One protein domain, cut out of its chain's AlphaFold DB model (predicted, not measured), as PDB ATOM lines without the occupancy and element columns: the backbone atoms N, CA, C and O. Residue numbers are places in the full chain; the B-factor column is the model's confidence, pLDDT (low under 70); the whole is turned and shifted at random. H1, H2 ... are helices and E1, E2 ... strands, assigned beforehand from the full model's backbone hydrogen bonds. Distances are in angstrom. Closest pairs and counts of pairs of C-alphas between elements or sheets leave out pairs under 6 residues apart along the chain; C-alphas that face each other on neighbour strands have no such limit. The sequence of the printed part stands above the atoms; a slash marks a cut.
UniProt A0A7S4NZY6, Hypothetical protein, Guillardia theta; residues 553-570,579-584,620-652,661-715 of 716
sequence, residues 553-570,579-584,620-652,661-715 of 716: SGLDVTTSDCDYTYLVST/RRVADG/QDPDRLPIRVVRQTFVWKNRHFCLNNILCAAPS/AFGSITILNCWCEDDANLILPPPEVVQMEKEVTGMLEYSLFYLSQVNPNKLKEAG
ATOM      1  N   SER A 553     284.816 369.871 591.879       66.56
ATOM      2  CA  SER A 553     286.217 369.709 592.291       66.56
ATOM      3  C   SER A 553     287.265 370.090 591.240       66.56
ATOM      4  O   SER A 553     288.453 370.095 591.549       66.56
ATOM      5  N   GLY A 554     286.854 370.336 589.992       71.31
ATOM      6  CA  GLY A 554     287.770 370.513 588.857       71.31
ATOM      7  C   GLY A 554     288.537 369.246 588.447       71.31
ATOM      8  O   GLY A 554     289.370 369.306 587.547       71.31
ATOM      9  N   LEU A 555     288.275 368.099 589.084       75.69
ATOM     10  CA  LEU A 555     288.888 366.821 588.733       75.69
ATOM     11  C   LEU A 555     288.236 366.234 587.481       75.69
ATOM     12  O   LEU A 555     287.012 366.167 587.376       75.69
ATOM     13  N   ASP A 556     289.069 365.724 586.578       68.94
ATOM     14  CA  ASP A 556     288.622 364.895 585.462       68.94
ATOM     15  C   ASP A 556     288.160 363.517 585.982       68.94
ATOM     16  O   ASP A 556     288.973 362.692 586.423       68.94
ATOM     17  N   VAL A 557     286.836 363.322 585.987       75.94
ATOM     18  CA  VAL A 557     286.123 362.206 586.624       75.94
ATOM     19  C   VAL A 557     285.352 361.405 585.578       75.94
ATOM     20  O   VAL A 557     284.270 361.802 585.138       75.94
ATOM     21  N   THR A 558     285.843 360.210 585.260       71.38
ATOM     22  CA  THR A 558     285.114 359.247 584.426       71.38
ATOM     23  C   THR A 558     284.012 358.584 585.252       71.38
ATOM     24  O   THR A 558     284.243 358.149 586.385       71.38
ATOM     25  N   THR A 559     282.803 358.480 584.698       78.88
ATOM     26  CA  THR A 559     281.672 357.798 585.347       78.88
ATOM     27  C   THR A 559     281.294 356.554 584.550       78.88
ATOM     28  O   THR A 559     281.127 356.619 583.340       78.88
ATOM     29  N   SER A 560     281.135 355.417 585.226       75.88
ATOM     30  CA  SER A 560     280.648 354.175 584.618       75.88
ATOM     31  C   SER A 560     279.566 353.533 585.476       75.88
ATOM     32  O   SER A 560     279.658 353.518 586.704       75.88
ATOM     33  N   ASP A 561     278.541 352.996 584.827       82.88
ATOM     34  CA  ASP A 561     277.451 352.284 585.485       82.88
ATOM     35  C   ASP A 561     277.763 350.787 585.506       82.88
ATOM     36  O   ASP A 561     278.266 350.245 584.521       82.88
ATOM     37  N   CYS A 562     277.547 350.118 586.634       83.88
ATOM     38  CA  CYS A 562     277.910 348.715 586.821       83.88
ATOM     39  C   CYS A 562     276.782 347.931 587.495       83.88
ATOM     40  O   CYS A 562     276.576 348.072 588.700       83.88
ATOM     41  N   ASP A 563     276.139 347.022 586.769       88.81
ATOM     42  CA  ASP A 563     275.225 346.042 587.356       88.81
ATOM     43  C   ASP A 563     275.992 344.776 587.738       88.81
ATOM     44  O   ASP A 563     276.754 344.230 586.934       88.81
ATOM     45  N   TYR A 564     275.778 344.297 588.959       89.94
ATOM     46  CA  TYR A 564     276.341 343.062 589.490       89.94
ATOM     47  C   TYR A 564     275.223 342.069 589.809       89.94
ATOM     48  O   TYR A 564     274.368 342.349 590.650       89.94
ATOM     49  N   THR A 565     275.290 340.884 589.203       91.88
ATOM     50  CA  THR A 565     274.359 339.776 589.464       91.88
ATOM     51  C   THR A 565     275.137 338.578 589.987       91.88
ATOM     52  O   THR A 565     276.106 338.143 589.366       91.88
ATOM     53  N   TYR A 566     274.737 338.042 591.136       92.94
ATOM     54  CA  TYR A 566     275.339 336.834 591.700       92.94
ATOM     55  C   TYR A 566     274.726 335.580 591.081       92.94
ATOM     56  O   TYR A 566     273.543 335.575 590.754       92.94
ATOM     57  N   LEU A 567     275.536 334.535 590.907       92.19
ATOM     58  CA  LEU A 567     275.108 333.250 590.353       92.19
ATOM     59  C   LEU A 567     275.161 332.162 591.428       92.19
ATOM     60  O   LEU A 567     276.031 332.202 592.302       92.19
ATOM     61  N   VAL A 568     274.281 331.166 591.317       89.12
ATOM     62  CA  VAL A 568     274.375 329.933 592.111       89.12
ATOM     63  C   VAL A 568     275.714 329.256 591.801       89.12
ATOM     64  O   VAL A 568     276.067 329.086 590.633       89.12
ATOM     65  N   SER A 569     276.461 328.851 592.832       79.62
ATOM     66  CA  SER A 569     277.693 328.073 592.659       79.62
ATOM     67  C   SER A 569     277.702 326.830 593.533       79.62
ATOM     68  O   SER A 569     277.330 326.872 594.703       79.62
ATOM     69  N   THR A 570     278.157 325.724 592.953       72.38
ATOM     70  CA  THR A 570     278.239 324.399 593.588       72.38
ATOM     71  C   THR A 570     279.660 324.026 594.015       72.38
ATOM     72  O   THR A 570     279.850 323.020 594.689       72.38
ATOM     73  N   ARG A 579     277.815 343.651 584.261       88.62
ATOM     74  CA  ARG A 579     277.623 344.515 583.085       88.62
ATOM     75  C   ARG A 579     278.173 345.896 583.437       88.62
ATOM     76  O   ARG A 579     277.754 346.451 584.444       88.62
ATOM     77  N   ARG A 580     279.113 346.436 582.659       82.62
ATOM     78  CA  ARG A 580     279.618 347.816 582.784       82.62
ATOM     79  C   ARG A 580     279.197 348.611 581.555       82.62
ATOM     80  O   ARG A 580     279.400 348.126 580.449       82.62
ATOM     81  N   VAL A 581     278.676 349.817 581.754       80.94
ATOM     82  CA  VAL A 581     278.420 350.809 580.702       80.94
ATOM     83  C   VAL A 581     279.340 352.006 580.946       80.94
ATOM     84  O   VAL A 581     279.374 352.534 582.061       80.94
ATOM     85  N   ALA A 582     280.115 352.397 579.938       65.06
ATOM     86  CA  ALA A 582     281.032 353.537 579.971       65.06
ATOM     87  C   ALA A 582     281.262 354.037 578.539       65.06
ATOM     88  O   ALA A 582     281.385 353.210 577.643       65.06
ATOM     89  N   ASP A 583     281.311 355.355 578.339       58.47
ATOM     90  CA  ASP A 583     281.774 356.007 577.101       58.47
ATOM     91  C   ASP A 583     281.180 355.418 575.797       58.47
ATOM     92  O   ASP A 583     281.870 355.185 574.813       58.47
ATOM     93  N   GLY A 584     279.870 355.133 575.816       55.66
ATOM     94  CA  GLY A 584     279.117 354.541 574.698       55.66
ATOM     95  C   GLY A 584     279.187 353.009 574.586       55.66
ATOM     96  O   GLY A 584     278.313 352.407 573.967       55.66
ATOM     97  N   GLN A 620     271.200 332.909 587.914       90.62
ATOM     98  CA  GLN A 620     271.169 333.893 589.000       90.62
ATOM     99  C   GLN A 620     270.811 333.244 590.352       90.62
ATOM    100  O   GLN A 620     269.902 332.422 590.441       90.62
ATOM    101  N   ASP A 621     271.522 333.643 591.409       88.50
ATOM    102  CA  ASP A 621     271.257 333.236 592.793       88.50
ATOM    103  C   ASP A 621     269.939 333.869 593.294       88.50
ATOM    104  O   ASP A 621     269.870 335.098 593.405       88.50
ATOM    105  N   PRO A 622     268.886 333.081 593.594       85.69
ATOM    106  CA  PRO A 622     267.589 333.610 594.014       85.69
ATOM    107  C   PRO A 622     267.600 334.192 595.435       85.69
ATOM    108  O   PRO A 622     266.738 335.006 595.755       85.69
ATOM    109  N   ASP A 623     268.578 333.839 596.279       85.44
ATOM    110  CA  ASP A 623     268.777 334.469 597.592       85.44
ATOM    111  C   ASP A 623     269.481 335.845 597.465       85.44
ATOM    112  O   ASP A 623     269.774 336.488 598.484       85.44
ATOM    113  N   ARG A 624     269.766 336.324 596.234       86.25
ATOM    114  CA  ARG A 624     270.511 337.570 595.972       86.25
ATOM    115  C   ARG A 624     269.895 338.492 594.917       86.25
ATOM    116  O   ARG A 624     269.727 338.159 593.744       86.25
ATOM    117  N   LEU A 625     269.674 339.733 595.336       86.00
ATOM    118  CA  LEU A 625     269.241 340.840 594.495       86.00
ATOM    119  C   LEU A 625     270.402 341.361 593.623       86.00
ATOM    120  O   LEU A 625     271.544 341.434 594.096       86.00
ATOM    121  N   PRO A 626     270.133 341.774 592.370       85.88
ATOM    122  CA  PRO A 626     271.085 342.543 591.579       85.88
ATOM    123  C   PRO A 626     271.433 343.868 592.268       85.88
ATOM    124  O   PRO A 626     270.565 344.531 592.841       85.88
ATOM    125  N   ILE A 627     272.697 344.277 592.176       87.75
ATOM    126  CA  ILE A 627     273.171 345.564 592.699       87.75
ATOM    127  C   ILE A 627     273.634 346.438 591.543       87.75
ATOM    128  O   ILE A 627     274.504 346.026 590.775       87.75
ATOM    129  N   ARG A 628     273.140 347.675 591.485       89.19
ATOM    130  CA  ARG A 628     273.668 348.708 590.592       89.19
ATOM    131  C   ARG A 628     274.696 349.552 591.338       89.19
ATOM    132  O   ARG A 628     274.496 349.921 592.493       89.19
ATOM    133  N   VAL A 629     275.819 349.839 590.697       87.12
ATOM    134  CA  VAL A 629     276.917 350.619 591.270       87.12
ATOM    135  C   VAL A 629     277.316 351.700 590.282       87.12
ATOM    136  O   VAL A 629     277.955 351.414 589.269       87.12
ATOM    137  N   VAL A 630     276.998 352.950 590.607       88.75
ATOM    138  CA  VAL A 630     277.518 354.103 589.870       88.75
ATOM    139  C   VAL A 630     278.945 354.336 590.353       88.75
ATOM    140  O   VAL A 630     279.184 354.693 591.511       88.75
ATOM    141  N   ARG A 631     279.912 354.074 589.476       85.88
ATOM    142  CA  ARG A 631     281.341 354.185 589.756       85.88
ATOM    143  C   ARG A 631     281.894 355.467 589.159       85.88
ATOM    144  O   ARG A 631     281.909 355.614 587.942       85.88
ATOM    145  N   GLN A 632     282.431 356.325 590.014       86.94
ATOM    146  CA  GLN A 632     283.200 357.499 589.619       86.94
ATOM    147  C   GLN A 632     284.682 357.236 589.899       86.94
ATOM    148  O   GLN A 632     285.066 356.922 591.030       86.94
ATOM    149  N   THR A 633     285.513 357.320 588.866       77.25
ATOM    150  CA  THR A 633     286.966 357.134 588.946       77.25
ATOM    151  C   THR A 633     287.674 358.441 588.652       77.25
ATOM    152  O   THR A 633     287.320 359.144 587.710       77.25
ATOM    153  N   PHE A 634     288.668 358.766 589.469       77.06
ATOM    154  CA  PHE A 634     289.458 359.984 589.344       77.06
ATOM    155  C   PHE A 634     290.880 359.740 589.855       77.06
ATOM    156  O   PHE A 634     291.116 358.883 590.711       77.06
ATOM    157  N   VAL A 635     291.832 360.509 589.334       66.50
ATOM    158  CA  VAL A 635     293.220 360.506 589.809       66.50
ATOM    159  C   VAL A 635     293.434 361.726 590.696       66.50
ATOM    160  O   VAL A 635     293.075 362.841 590.325       66.50
ATOM    161  N   TRP A 636     294.034 361.522 591.866       67.50
ATOM    162  CA  TRP A 636     294.420 362.592 592.785       67.50
ATOM    163  C   TRP A 636     295.844 362.350 593.267       67.50
ATOM    164  O   TRP A 636     296.138 361.269 593.778       67.50
ATOM    165  N   LYS A 637     296.727 363.344 593.080       66.44
ATOM    166  CA  LYS A 637     298.150 363.288 593.467       66.44
ATOM    167  C   LYS A 637     298.812 361.941 593.091       66.44
ATOM    168  O   LYS A 637     299.304 361.213 593.947       66.44
ATOM    169  N   ASN A 638     298.744 361.593 591.804       54.75
ATOM    170  CA  ASN A 638     299.266 360.354 591.203       54.75
ATOM    171  C   ASN A 638     298.701 359.027 591.763       54.75
ATOM    172  O   ASN A 638     299.257 357.965 591.498       54.75
ATOM    173  N   ARG A 639     297.567 359.042 592.479       59.34
ATOM    174  CA  ARG A 639     296.862 357.823 592.915       59.34
ATOM    175  C   ARG A 639     295.470 357.724 592.304       59.34
ATOM    176  O   ARG A 639     294.726 358.703 592.258       59.34
ATOM    177  N   HIS A 640     295.110 356.522 591.858       60.59
ATOM    178  CA  HIS A 640     293.788 356.227 591.311       60.59
ATOM    179  C   HIS A 640     292.784 355.907 592.428       60.59
ATOM    180  O   HIS A 640     292.940 354.935 593.177       60.59
ATOM    181  N   PHE A 641     291.707 356.687 592.483       76.12
ATOM    182  CA  PHE A 641     290.602 356.531 593.418       76.12
ATOM    183  C   PHE A 641     289.325 356.097 592.693       76.12
ATOM    184  O   PHE A 641     289.031 356.509 591.573       76.12
ATOM    185  N   CYS A 642     288.550 355.239 593.353       78.44
ATOM    186  CA  CYS A 642     287.340 354.638 592.808       78.44
ATOM    187  C   CYS A 642     286.197 354.757 593.820       78.44
ATOM    188  O   CYS A 642     286.097 353.974 594.771       78.44
ATOM    189  N   LEU A 643     285.346 355.760 593.622       86.88
ATOM    190  CA  LEU A 643     284.154 356.009 594.420       86.88
ATOM    191  C   LEU A 643     282.999 355.174 593.858       86.88
ATOM    192  O   LEU A 643     282.593 355.344 592.711       86.88
ATOM    193  N   ASN A 644     282.490 354.237 594.652       86.69
ATOM    194  CA  ASN A 644     281.358 353.388 594.290       86.69
ATOM    195  C   ASN A 644     280.129 353.837 595.074       86.69
ATOM    196  O   ASN A 644     280.076 353.602 596.279       86.69
ATOM    197  N   ASN A 645     279.153 354.441 594.398       89.19
ATOM    198  CA  ASN A 645     277.823 354.664 594.951       89.19
ATOM    199  C   ASN A 645     276.964 353.422 594.661       89.19
ATOM    200  O   ASN A 645     276.696 353.098 593.502       89.19
ATOM    201  N   ILE A 646     276.623 352.684 595.713       88.56
ATOM    202  CA  ILE A 646     275.974 351.374 595.669       88.56
ATOM    203  C   ILE A 646     274.472 351.559 595.891       88.56
ATOM    204  O   ILE A 646     274.042 352.023 596.948       88.56
ATOM    205  N   LEU A 647     273.686 351.153 594.896       82.56
ATOM    206  CA  LEU A 647     272.232 351.227 594.862       82.56
ATOM    207  C   LEU A 647     271.664 349.800 594.914       82.56
ATOM    208  O   LEU A 647     271.728 349.053 593.932       82.56
ATOM    209  N   CYS A 648     271.117 349.413 596.065       64.38
ATOM    210  CA  CYS A 648     270.397 348.149 596.207       64.38
ATOM    211  C   CYS A 648     268.958 348.307 595.694       64.38
ATOM    212  O   CYS A 648     268.267 349.261 596.054       64.38
ATOM    213  N   ALA A 649     268.494 347.374 594.862       51.94
ATOM    214  CA  ALA A 649     267.105 347.354 594.416       51.94
ATOM    215  C   ALA A 649     266.178 346.966 595.582       51.94
ATOM    216  O   ALA A 649     266.395 345.945 596.230       51.94
ATOM    217  N   ALA A 650     265.134 347.755 595.844       45.84
ATOM    218  CA  ALA A 650     264.100 347.373 596.803       45.84
ATOM    219  C   ALA A 650     263.160 346.316 596.180       45.84
ATOM    220  O   ALA A 650     262.769 346.477 595.019       45.84
ATOM    221  N   PRO A 651     262.759 345.259 596.911       42.38
ATOM    222  CA  PRO A 651     261.779 344.300 596.412       42.38
ATOM    223  C   PRO A 651     260.402 344.956 596.241       42.38
ATOM    224  O   PRO A 651     259.931 345.710 597.096       42.38
ATOM    225  N   SER A 652     259.730 344.650 595.132       37.25
ATOM    226  CA  SER A 652     258.408 345.187 594.808       37.25
ATOM    227  C   SER A 652     257.305 344.573 595.682       37.25
ATOM    228  O   SER A 652     256.937 343.417 595.496       37.25
ATOM    229  N   ALA A 661     264.325 349.703 603.933       37.88
ATOM    230  CA  ALA A 661     264.917 350.243 602.716       37.88
ATOM    231  C   ALA A 661     266.272 350.882 603.083       37.88
ATOM    232  O   ALA A 661     266.316 351.967 603.663       37.88
ATOM    233  N   PHE A 662     267.377 350.185 602.810       45.50
ATOM    234  CA  PHE A 662     268.709 350.771 602.947       45.50
ATOM    235  C   PHE A 662     268.927 351.802 601.835       45.50
ATOM    236  O   PHE A 662     268.752 351.501 600.655       45.50
ATOM    237  N   GLY A 663     269.300 353.023 602.224       58.41
ATOM    238  CA  GLY A 663     269.703 354.069 601.287       58.41
ATOM    239  C   GLY A 663     271.009 353.736 600.561       58.41
ATOM    240  O   GLY A 663     271.693 352.762 600.879       58.41
ATOM    241  N   SER A 664     271.373 354.576 599.594       74.25
ATOM    242  CA  SER A 664     272.617 354.454 598.828       74.25
ATOM    243  C   SER A 664     273.860 354.453 599.726       74.25
ATOM    244  O   SER A 664     274.047 355.386 600.509       74.25
ATOM    245  N   ILE A 665     274.742 353.459 599.577       86.69
ATOM    246  CA  ILE A 665     276.003 353.363 600.333       86.69
ATOM    247  C   ILE A 665     277.164 353.787 599.434       86.69
ATOM    248  O   ILE A 665     277.371 353.197 598.375       86.69
ATOM    249  N   THR A 666     277.973 354.755 599.870       89.56
ATOM    250  CA  THR A 666     279.137 355.219 599.098       89.56
ATOM    251  C   THR A 666     280.446 354.691 599.689       89.56
ATOM    252  O   THR A 666     280.738 354.906 600.864       89.56
ATOM    253  N   ILE A 667     281.251 353.998 598.873       88.50
ATOM    254  CA  ILE A 667     282.539 353.412 599.282       88.50
ATOM    255  C   ILE A 667     283.667 353.878 598.355       88.50
ATOM    256  O   ILE A 667     283.700 353.530 597.168       88.50
ATOM    257  N   LEU A 668     284.650 354.581 598.913       85.88
ATOM    258  CA  LEU A 668     285.912 354.908 598.251       85.88
ATOM    259  C   LEU A 668     286.846 353.692 598.264       85.88
ATOM    260  O   LEU A 668     286.962 352.994 599.268       85.88
ATOM    261  N   ASN A 669     287.507 353.417 597.143       79.12
ATOM    262  CA  ASN A 669     288.453 352.314 596.976       79.12
ATOM    263  C   ASN A 669     289.774 352.856 596.418       79.12
ATOM    264  O   ASN A 669     289.757 353.608 595.442       79.12
ATOM    265  N   CYS A 670     290.896 352.412 596.978       69.56
ATOM    266  CA  CYS A 670     292.246 352.720 596.501       69.56
ATOM    267  C   CYS A 670     293.188 351.522 596.726       69.56
ATOM    268  O   CYS A 670     292.861 350.587 597.461       69.56
ATOM    269  N   TRP A 671     294.353 351.549 596.079       63.00
ATOM    270  CA  TRP A 671     295.471 350.646 596.364       63.00
ATOM    271  C   TRP A 671     296.551 351.428 597.110       63.00
ATOM    272  O   TRP A 671     296.859 352.558 596.729       63.00
ATOM    273  N   CYS A 672     297.072 350.864 598.196       60.69
ATOM    274  CA  CYS A 672     298.070 351.489 599.063       60.69
ATOM    275  C   CYS A 672     299.031 350.432 599.622       60.69
ATOM    276  O   CYS A 672     298.712 349.243 599.669       60.69
ATOM    277  N   GLU A 673     300.198 350.886 600.060       60.00
ATOM    278  CA  GLU A 673     301.155 350.085 600.824       60.00
ATOM    279  C   GLU A 673     300.658 349.914 602.277       60.00
ATOM    280  O   GLU A 673     299.720 350.597 602.707       60.00
ATOM    281  N   ASP A 674     301.240 348.967 603.020       54.34
ATOM    282  CA  ASP A 674     300.759 348.589 604.362       54.34
ATOM    283  C   ASP A 674     301.095 349.628 605.463       54.34
ATOM    284  O   ASP A 674     300.533 349.555 606.557       54.34
ATOM    285  N   ASP A 675     301.942 350.632 605.191       56.38
ATOM    286  CA  ASP A 675     302.224 351.722 606.137       56.38
ATOM    287  C   ASP A 675     301.029 352.689 606.256       56.38
ATOM    288  O   ASP A 675     300.606 353.341 605.294       56.38
ATOM    289  N   ALA A 676     300.490 352.809 607.470       48.66
ATOM    290  CA  ALA A 676     299.373 353.694 607.784       48.66
ATOM    291  C   ALA A 676     299.690 355.188 607.570       48.66
ATOM    292  O   ALA A 676     298.772 355.963 607.308       48.66
ATOM    293  N   ASN A 677     300.964 355.591 607.623       45.03
ATOM    294  CA  ASN A 677     301.389 356.978 607.416       45.03
ATOM    295  C   ASN A 677     301.452 357.369 605.929       45.03
ATOM    296  O   ASN A 677     301.438 358.555 605.603       45.03
ATOM    297  N   LEU A 678     301.479 356.391 605.015       49.94
ATOM    298  CA  LEU A 678     301.529 356.612 603.566       49.94
ATOM    299  C   LEU A 678     300.139 356.669 602.908       49.94
ATOM    300  O   LEU A 678     300.042 356.677 601.675       49.94
ATOM    301  N   ILE A 679     299.048 356.741 603.684       56.44
ATOM    302  CA  ILE A 679     297.696 356.982 603.154       56.44
ATOM    303  C   ILE A 679     297.578 358.452 602.742       56.44
ATOM    304  O   ILE A 679     297.244 359.328 603.535       56.44
ATOM    305  N   LEU A 680     297.818 358.719 601.462       58.44
ATOM    306  CA  LEU A 680     297.549 360.015 600.861       58.44
ATOM    307  C   LEU A 680     296.035 360.290 600.932       58.44
ATOM    308  O   LEU A 680     295.270 359.510 600.348       58.44
ATOM    309  N   PRO A 681     295.580 361.348 601.627       66.88
ATOM    310  CA  PRO A 681     294.157 361.605 601.770       66.88
ATOM    311  C   PRO A 681     293.528 361.908 600.400       66.88
ATOM    312  O   PRO A 681     294.173 362.546 599.552       66.88
ATOM    313  N   PRO A 682     292.273 361.473 600.167       70.56
ATOM    314  CA  PRO A 682     291.511 361.897 599.000       70.56
ATOM    315  C   PRO A 682     291.346 363.429 599.001       70.56
ATOM    316  O   PRO A 682     291.574 364.077 600.025       70.56
ATOM    317  N   PRO A 683     290.974 364.037 597.862       75.06
ATOM    318  CA  PRO A 683     290.740 365.475 597.807       75.06
ATOM    319  C   PRO A 683     289.595 365.858 598.756       75.06
ATOM    320  O   PRO A 683     288.653 365.084 598.923       75.06
ATOM    321  N   GLU A 684     289.660 367.055 599.348       78.19
ATOM    322  CA  GLU A 684     288.771 367.518 600.440       78.19
ATOM    323  C   GLU A 684     287.268 367.425 600.120       78.19
ATOM    324  O   GLU A 684     286.433 367.307 601.014       78.19
ATOM    325  N   VAL A 685     286.928 367.400 598.829       80.50
ATOM    326  CA  VAL A 685     285.582 367.148 598.296       80.50
ATOM    327  C   VAL A 685     285.034 365.736 598.568       80.50
ATOM    328  O   VAL A 685     283.899 365.468 598.178       80.50
ATOM    329  N   VAL A 686     285.810 364.827 599.179       84.69
ATOM    330  CA  VAL A 686     285.407 363.472 599.602       84.69
ATOM    331  C   VAL A 686     285.644 363.304 601.104       84.69
ATOM    332  O   VAL A 686     286.776 363.136 601.557       84.69
ATOM    333  N   GLN A 687     284.563 363.277 601.883       86.94
ATOM    334  CA  GLN A 687     284.614 363.100 603.333       86.94
ATOM    335  C   GLN A 687     284.531 361.614 603.700       86.94
ATOM    336  O   GLN A 687     283.499 360.963 603.524       86.94
ATOM    337  N   MET A 688     285.636 361.067 604.208       88.19
ATOM    338  CA  MET A 688     285.696 359.697 604.726       88.19
ATOM    339  C   MET A 688     285.174 359.645 606.165       88.19
ATOM    340  O   MET A 688     285.568 360.458 606.995       88.19
ATOM    341  N   GLU A 689     284.328 358.663 606.464       86.25
ATOM    342  CA  GLU A 689     283.797 358.415 607.809       86.25
ATOM    343  C   GLU A 689     284.681 357.424 608.583       86.25
ATOM    344  O   GLU A 689     285.105 357.698 609.703       86.25
ATOM    345  N   LYS A 690     284.984 356.268 607.975       87.44
ATOM    346  CA  LYS A 690     285.823 355.209 608.562       87.44
ATOM    347  C   LYS A 690     286.388 354.267 607.501       87.44
ATOM    348  O   LYS A 690     285.834 354.138 606.407       87.44
ATOM    349  N   GLU A 691     287.459 353.554 607.837       87.88
ATOM    350  CA  GLU A 691     287.927 352.424 607.030       87.88
ATOM    351  C   GLU A 691     286.999 351.208 607.196       87.88
ATOM    352  O   GLU A 691     286.568 350.876 608.299       87.88
ATOM    353  N   VAL A 692     286.695 350.541 606.079       84.62
ATOM    354  CA  VAL A 692     285.850 349.336 605.988       84.62
ATOM    355  C   VAL A 692     286.533 348.211 605.192       84.62
ATOM    356  O   VAL A 692     285.890 347.324 604.622       84.62
ATOM    357  N   THR A 693     287.865 348.249 605.113       80.81
ATOM    358  CA  THR A 693     288.693 347.179 604.541       80.81
ATOM    359  C   THR A 693     288.466 345.876 605.317       80.81
ATOM    360  O   THR A 693     288.398 345.877 606.540       80.81
ATOM    361  N   GLY A 694     288.286 344.756 604.611       75.12
ATOM    362  CA  GLY A 694     288.012 343.443 605.218       75.12
ATOM    363  C   GLY A 694     286.597 343.237 605.789       75.12
ATOM    364  O   GLY A 694     286.152 342.096 605.871       75.12
ATOM    365  N   MET A 695     285.850 344.298 606.110       80.94
ATOM    366  CA  MET A 695     284.511 344.187 606.707       80.94
ATOM    367  C   MET A 695     283.494 343.574 605.726       80.94
ATOM    368  O   MET A 695     283.220 344.126 604.654       80.94
ATOM    369  N   LEU A 696     282.922 342.421 606.097       79.06
ATOM    370  CA  LEU A 696     282.012 341.646 605.240       79.06
ATOM    371  C   LEU A 696     280.694 342.377 604.951       79.06
ATOM    372  O   LEU A 696     280.196 342.299 603.829       79.06
ATOM    373  N   GLU A 697     280.174 343.126 605.924       80.62
ATOM    374  CA  GLU A 697     278.930 343.905 605.826       80.62
ATOM    375  C   GLU A 697     278.961 344.986 604.724       80.62
ATOM    376  O   GLU A 697     277.948 345.248 604.083       80.62
ATOM    377  N   TYR A 698     280.147 345.520 604.404       82.50
ATOM    378  CA  TYR A 698     280.387 346.467 603.302       82.50
ATOM    379  C   TYR A 698     280.841 345.772 601.998       82.50
ATOM    380  O   TYR A 698     281.484 346.366 601.118       82.50
ATOM    381  N   SER A 699     280.567 344.473 601.854       83.12
ATOM    382  CA  SER A 699     280.786 343.734 600.611       83.12
ATOM    383  C   SER A 699     279.514 343.693 599.762       83.12
ATOM    384  O   SER A 699     278.423 343.468 600.273       83.12
ATOM    385  N   LEU A 700     279.662 343.800 598.436       85.19
ATOM    386  CA  LEU A 700     278.551 343.624 597.483       85.19
ATOM    387  C   LEU A 700     277.834 342.264 597.633       85.19
ATOM    388  O   LEU A 700     276.710 342.109 597.184       85.19
ATOM    389  N   PHE A 701     278.468 341.274 598.268       86.38
ATOM    390  CA  PHE A 701     277.875 339.959 598.520       86.38
ATOM    391  C   PHE A 701     276.993 339.914 599.768       86.38
ATOM    392  O   PHE A 701     276.062 339.116 599.842       86.38
ATOM    393  N   TYR A 702     277.301 340.741 600.764       84.75
ATOM    394  CA  TYR A 702     276.433 340.928 601.917       84.75
ATOM    395  C   TYR A 702     275.258 341.834 601.544       84.75
ATOM    396  O   TYR A 702     274.107 341.468 601.749       84.75
ATOM    397  N   LEU A 703     275.552 342.947 600.864       84.00
ATOM    398  CA  LEU A 703     274.566 343.926 600.394       84.00
ATOM    399  C   LEU A 703     273.576 343.390 599.343       84.00
ATOM    400  O   LEU A 703     272.567 344.043 599.093       84.00
ATOM    401  N   SER A 704     273.842 342.232 598.722       85.19
ATOM    402  CA  SER A 704     272.916 341.605 597.768       85.19
ATOM    403  C   SER A 704     271.890 340.684 598.423       85.19
ATOM    404  O   SER A 704     270.995 340.216 597.733       85.19
ATOM    405  N   GLN A 705     271.996 340.377 599.717       82.31
ATOM    406  CA  GLN A 705     271.164 339.341 600.335       82.31
ATOM    407  C   GLN A 705     269.696 339.748 600.440       82.31
ATOM    408  O   GLN A 705     269.371 340.802 600.980       82.31
ATOM    409  N   VAL A 706     268.808 338.854 600.000       73.19
ATOM    410  CA  VAL A 706     267.354 338.998 600.173       73.19
ATOM    411  C   VAL A 706     266.962 338.908 601.654       73.19
ATOM    412  O   VAL A 706     266.012 339.562 602.075       73.19
ATOM    413  N   ASN A 707     267.682 338.112 602.457       64.06
ATOM    414  CA  ASN A 707     267.333 337.868 603.858       64.06
ATOM    415  C   ASN A 707     268.590 337.765 604.763       64.06
ATOM    416  O   ASN A 707     269.204 336.696 604.839       64.06
ATOM    417  N   PRO A 708     269.004 338.854 605.448       51.16
ATOM    418  CA  PRO A 708     270.326 338.963 606.083       51.16
ATOM    419  C   PRO A 708     270.530 338.100 607.343       51.16
ATOM    420  O   PRO A 708     271.654 337.993 607.834       51.16
ATOM    421  N   ASN A 709     269.479 337.466 607.875       47.75
ATOM    422  CA  ASN A 709     269.585 336.626 609.074       47.75
ATOM    423  C   ASN A 709     270.213 335.243 608.803       47.75
ATOM    424  O   ASN A 709     270.871 334.713 609.697       47.75
ATOM    425  N   LYS A 710     270.105 334.698 607.576       47.34
ATOM    426  CA  LYS A 710     270.629 333.359 607.214       47.34
ATOM    427  C   LYS A 710     272.138 333.186 607.469       47.34
ATOM    428  O   LYS A 710     272.596 332.071 607.686       47.34
ATOM    429  N   LEU A 711     272.931 334.264 607.446       42.09
ATOM    430  CA  LEU A 711     274.382 334.179 607.666       42.09
ATOM    431  C   LEU A 711     274.798 334.022 609.135       42.09
ATOM    432  O   LEU A 711     275.914 333.574 609.379       42.09
ATOM    433  N   LYS A 712     273.947 334.375 610.109       41.53
ATOM    434  CA  LYS A 712     274.286 334.192 611.534       41.53
ATOM    435  C   LYS A 712     274.257 332.724 611.964       41.53
ATOM    436  O   LYS A 712     274.964 332.367 612.893       41.53
ATOM    437  N   GLU A 713     273.480 331.897 611.270       36.38
ATOM    438  CA  GLU A 713     273.363 330.452 611.518       36.38
ATOM    439  C   GLU A 713     274.423 329.634 610.758       36.38
ATOM    440  O   GLU A 713     274.726 328.511 611.136       36.38
ATOM    441  N   ALA A 714     275.027 330.202 609.707       36.81
ATOM    442  CA  ALA A 714     276.113 329.578 608.942       36.81
ATOM    443  C   ALA A 714     277.523 329.942 609.462       36.81
ATOM    444  O   ALA A 714     278.520 329.618 608.816       36.81
ATOM    445  N   GLY A 715     277.604 330.666 610.584       35.00
ATOM    446  CA  GLY A 715     278.838 331.183 611.186       35.00
ATOM    447  C   GLY A 715     279.039 330.779 612.649       35.00
ATOM    448  O   GLY A 715     279.734 331.496 613.368       35.00
TER     449      GLY A 715
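This is residues 553 to 570, 579 to 584, 620 to 652 and 661 to 715 of the 716 residues of the protein "Hypothetical protein" of Guillardia theta (UniProt A0A7S4NZY6). One twisted sheet of five antiparallel strands, in the order E2 - E1 - E3 - E4 - E5, makes up most of the regular structure, with the hairpin of E3 and E4 within it and short E2 along one edge. Beyond the other edge strand, E5, the chain makes a loop whose residues 673 to 678 stick out, comes back as the lone strand E6 near E5, and then runs through a long unnamed stretch to the tiny helix H1, well away from the sheet. The printed part has 112 residues, with six named strands and one named helix in the order E1, E2, E3, E4, E5, E6, H1. The class is mostly strand, though under half of the printed residues, 53, are in named elements. The whole is only just loose, close to compact, with a radius of gyration of the C-alphas of 16.2 A and spans of 43 by 38 by 29 A.

E1, residues 557 to 567, is the longest strand by residues and measures 31.2 A from its first C-alpha at (286.123, 362.206, 586.624) to its last. E2, residues 579 to 582, has a length of 10.1 A. E3, residues 627 to 636, is 27.2 A long, and E4, residues 639 to 648, is 28.4 A long. E5, residues 665 to 672, measures 22.2 A and ends with C-alpha 672 at (298.070, 351.489, 599.063). E6, residues 686 to 691, measures 13.5 A. H1, residues 710 to 713, is 5.9 A long and ends with C-alpha 713 at (273.363, 330.452, 611.518).

In the sheet, E2 and E5 are the edge strands, and E1, E3 and E4 are inner strands. E2 and E1 are antiparallel at 171 degrees between their directions; the C-alphas of Arg 580 and Cys 562 face each other at 4.5 A, and N 581 and O 561 are 2.8 A apart, within hydrogen-bond range. E1 and E3 are antiparallel at 145 degrees; C-alphas 563 and 628 face each other at 4.5 A, and N 560 and O 631 are within hydrogen-bond range at 2.8 A. E3 and E4 form a hairpin, antiparallel at 161 degrees, with N 647 and O 628 at 2.8 A and N 636 and O 639 at 2.9 A, both within hydrogen-bond range. E4 and E5 are antiparallel at 155 degrees; C-alphas 643 and 668 face each other at 4.4 A, and N 646 and O 665 are within hydrogen-bond range at 2.8 A. E6 pairs with no named strand; E5 and E6 are near each other, with 8 pairs of C-alphas within 10 A and the closest at 8.1 A. E6 is apart from E1, E2, E3 and E4. H1 is not on the sheet, and it is too short for any pair of O i and N i+4; its one pair of O i and N i+3 is not within hydrogen-bond range.

The two C-alphas farthest apart, those of Gly 554 and Glu 713, are 48.2 A apart. Three cuts interrupt the printed part: residues 571 to 578, 585 to 619 and 653 to 660 are not printed, with C-alpha gaps of 22.7 A, 26.3 A and 11.4 A. Of the links printed whole, E3 to E4 is tight, while E5 to E6, with 13 residues, and E6 to H1, with 18 residues, are long. The mean pLDDT of the printed part is 72.9, and 40 residues are under 70, among them residues 670 to 681 and 707 to 715.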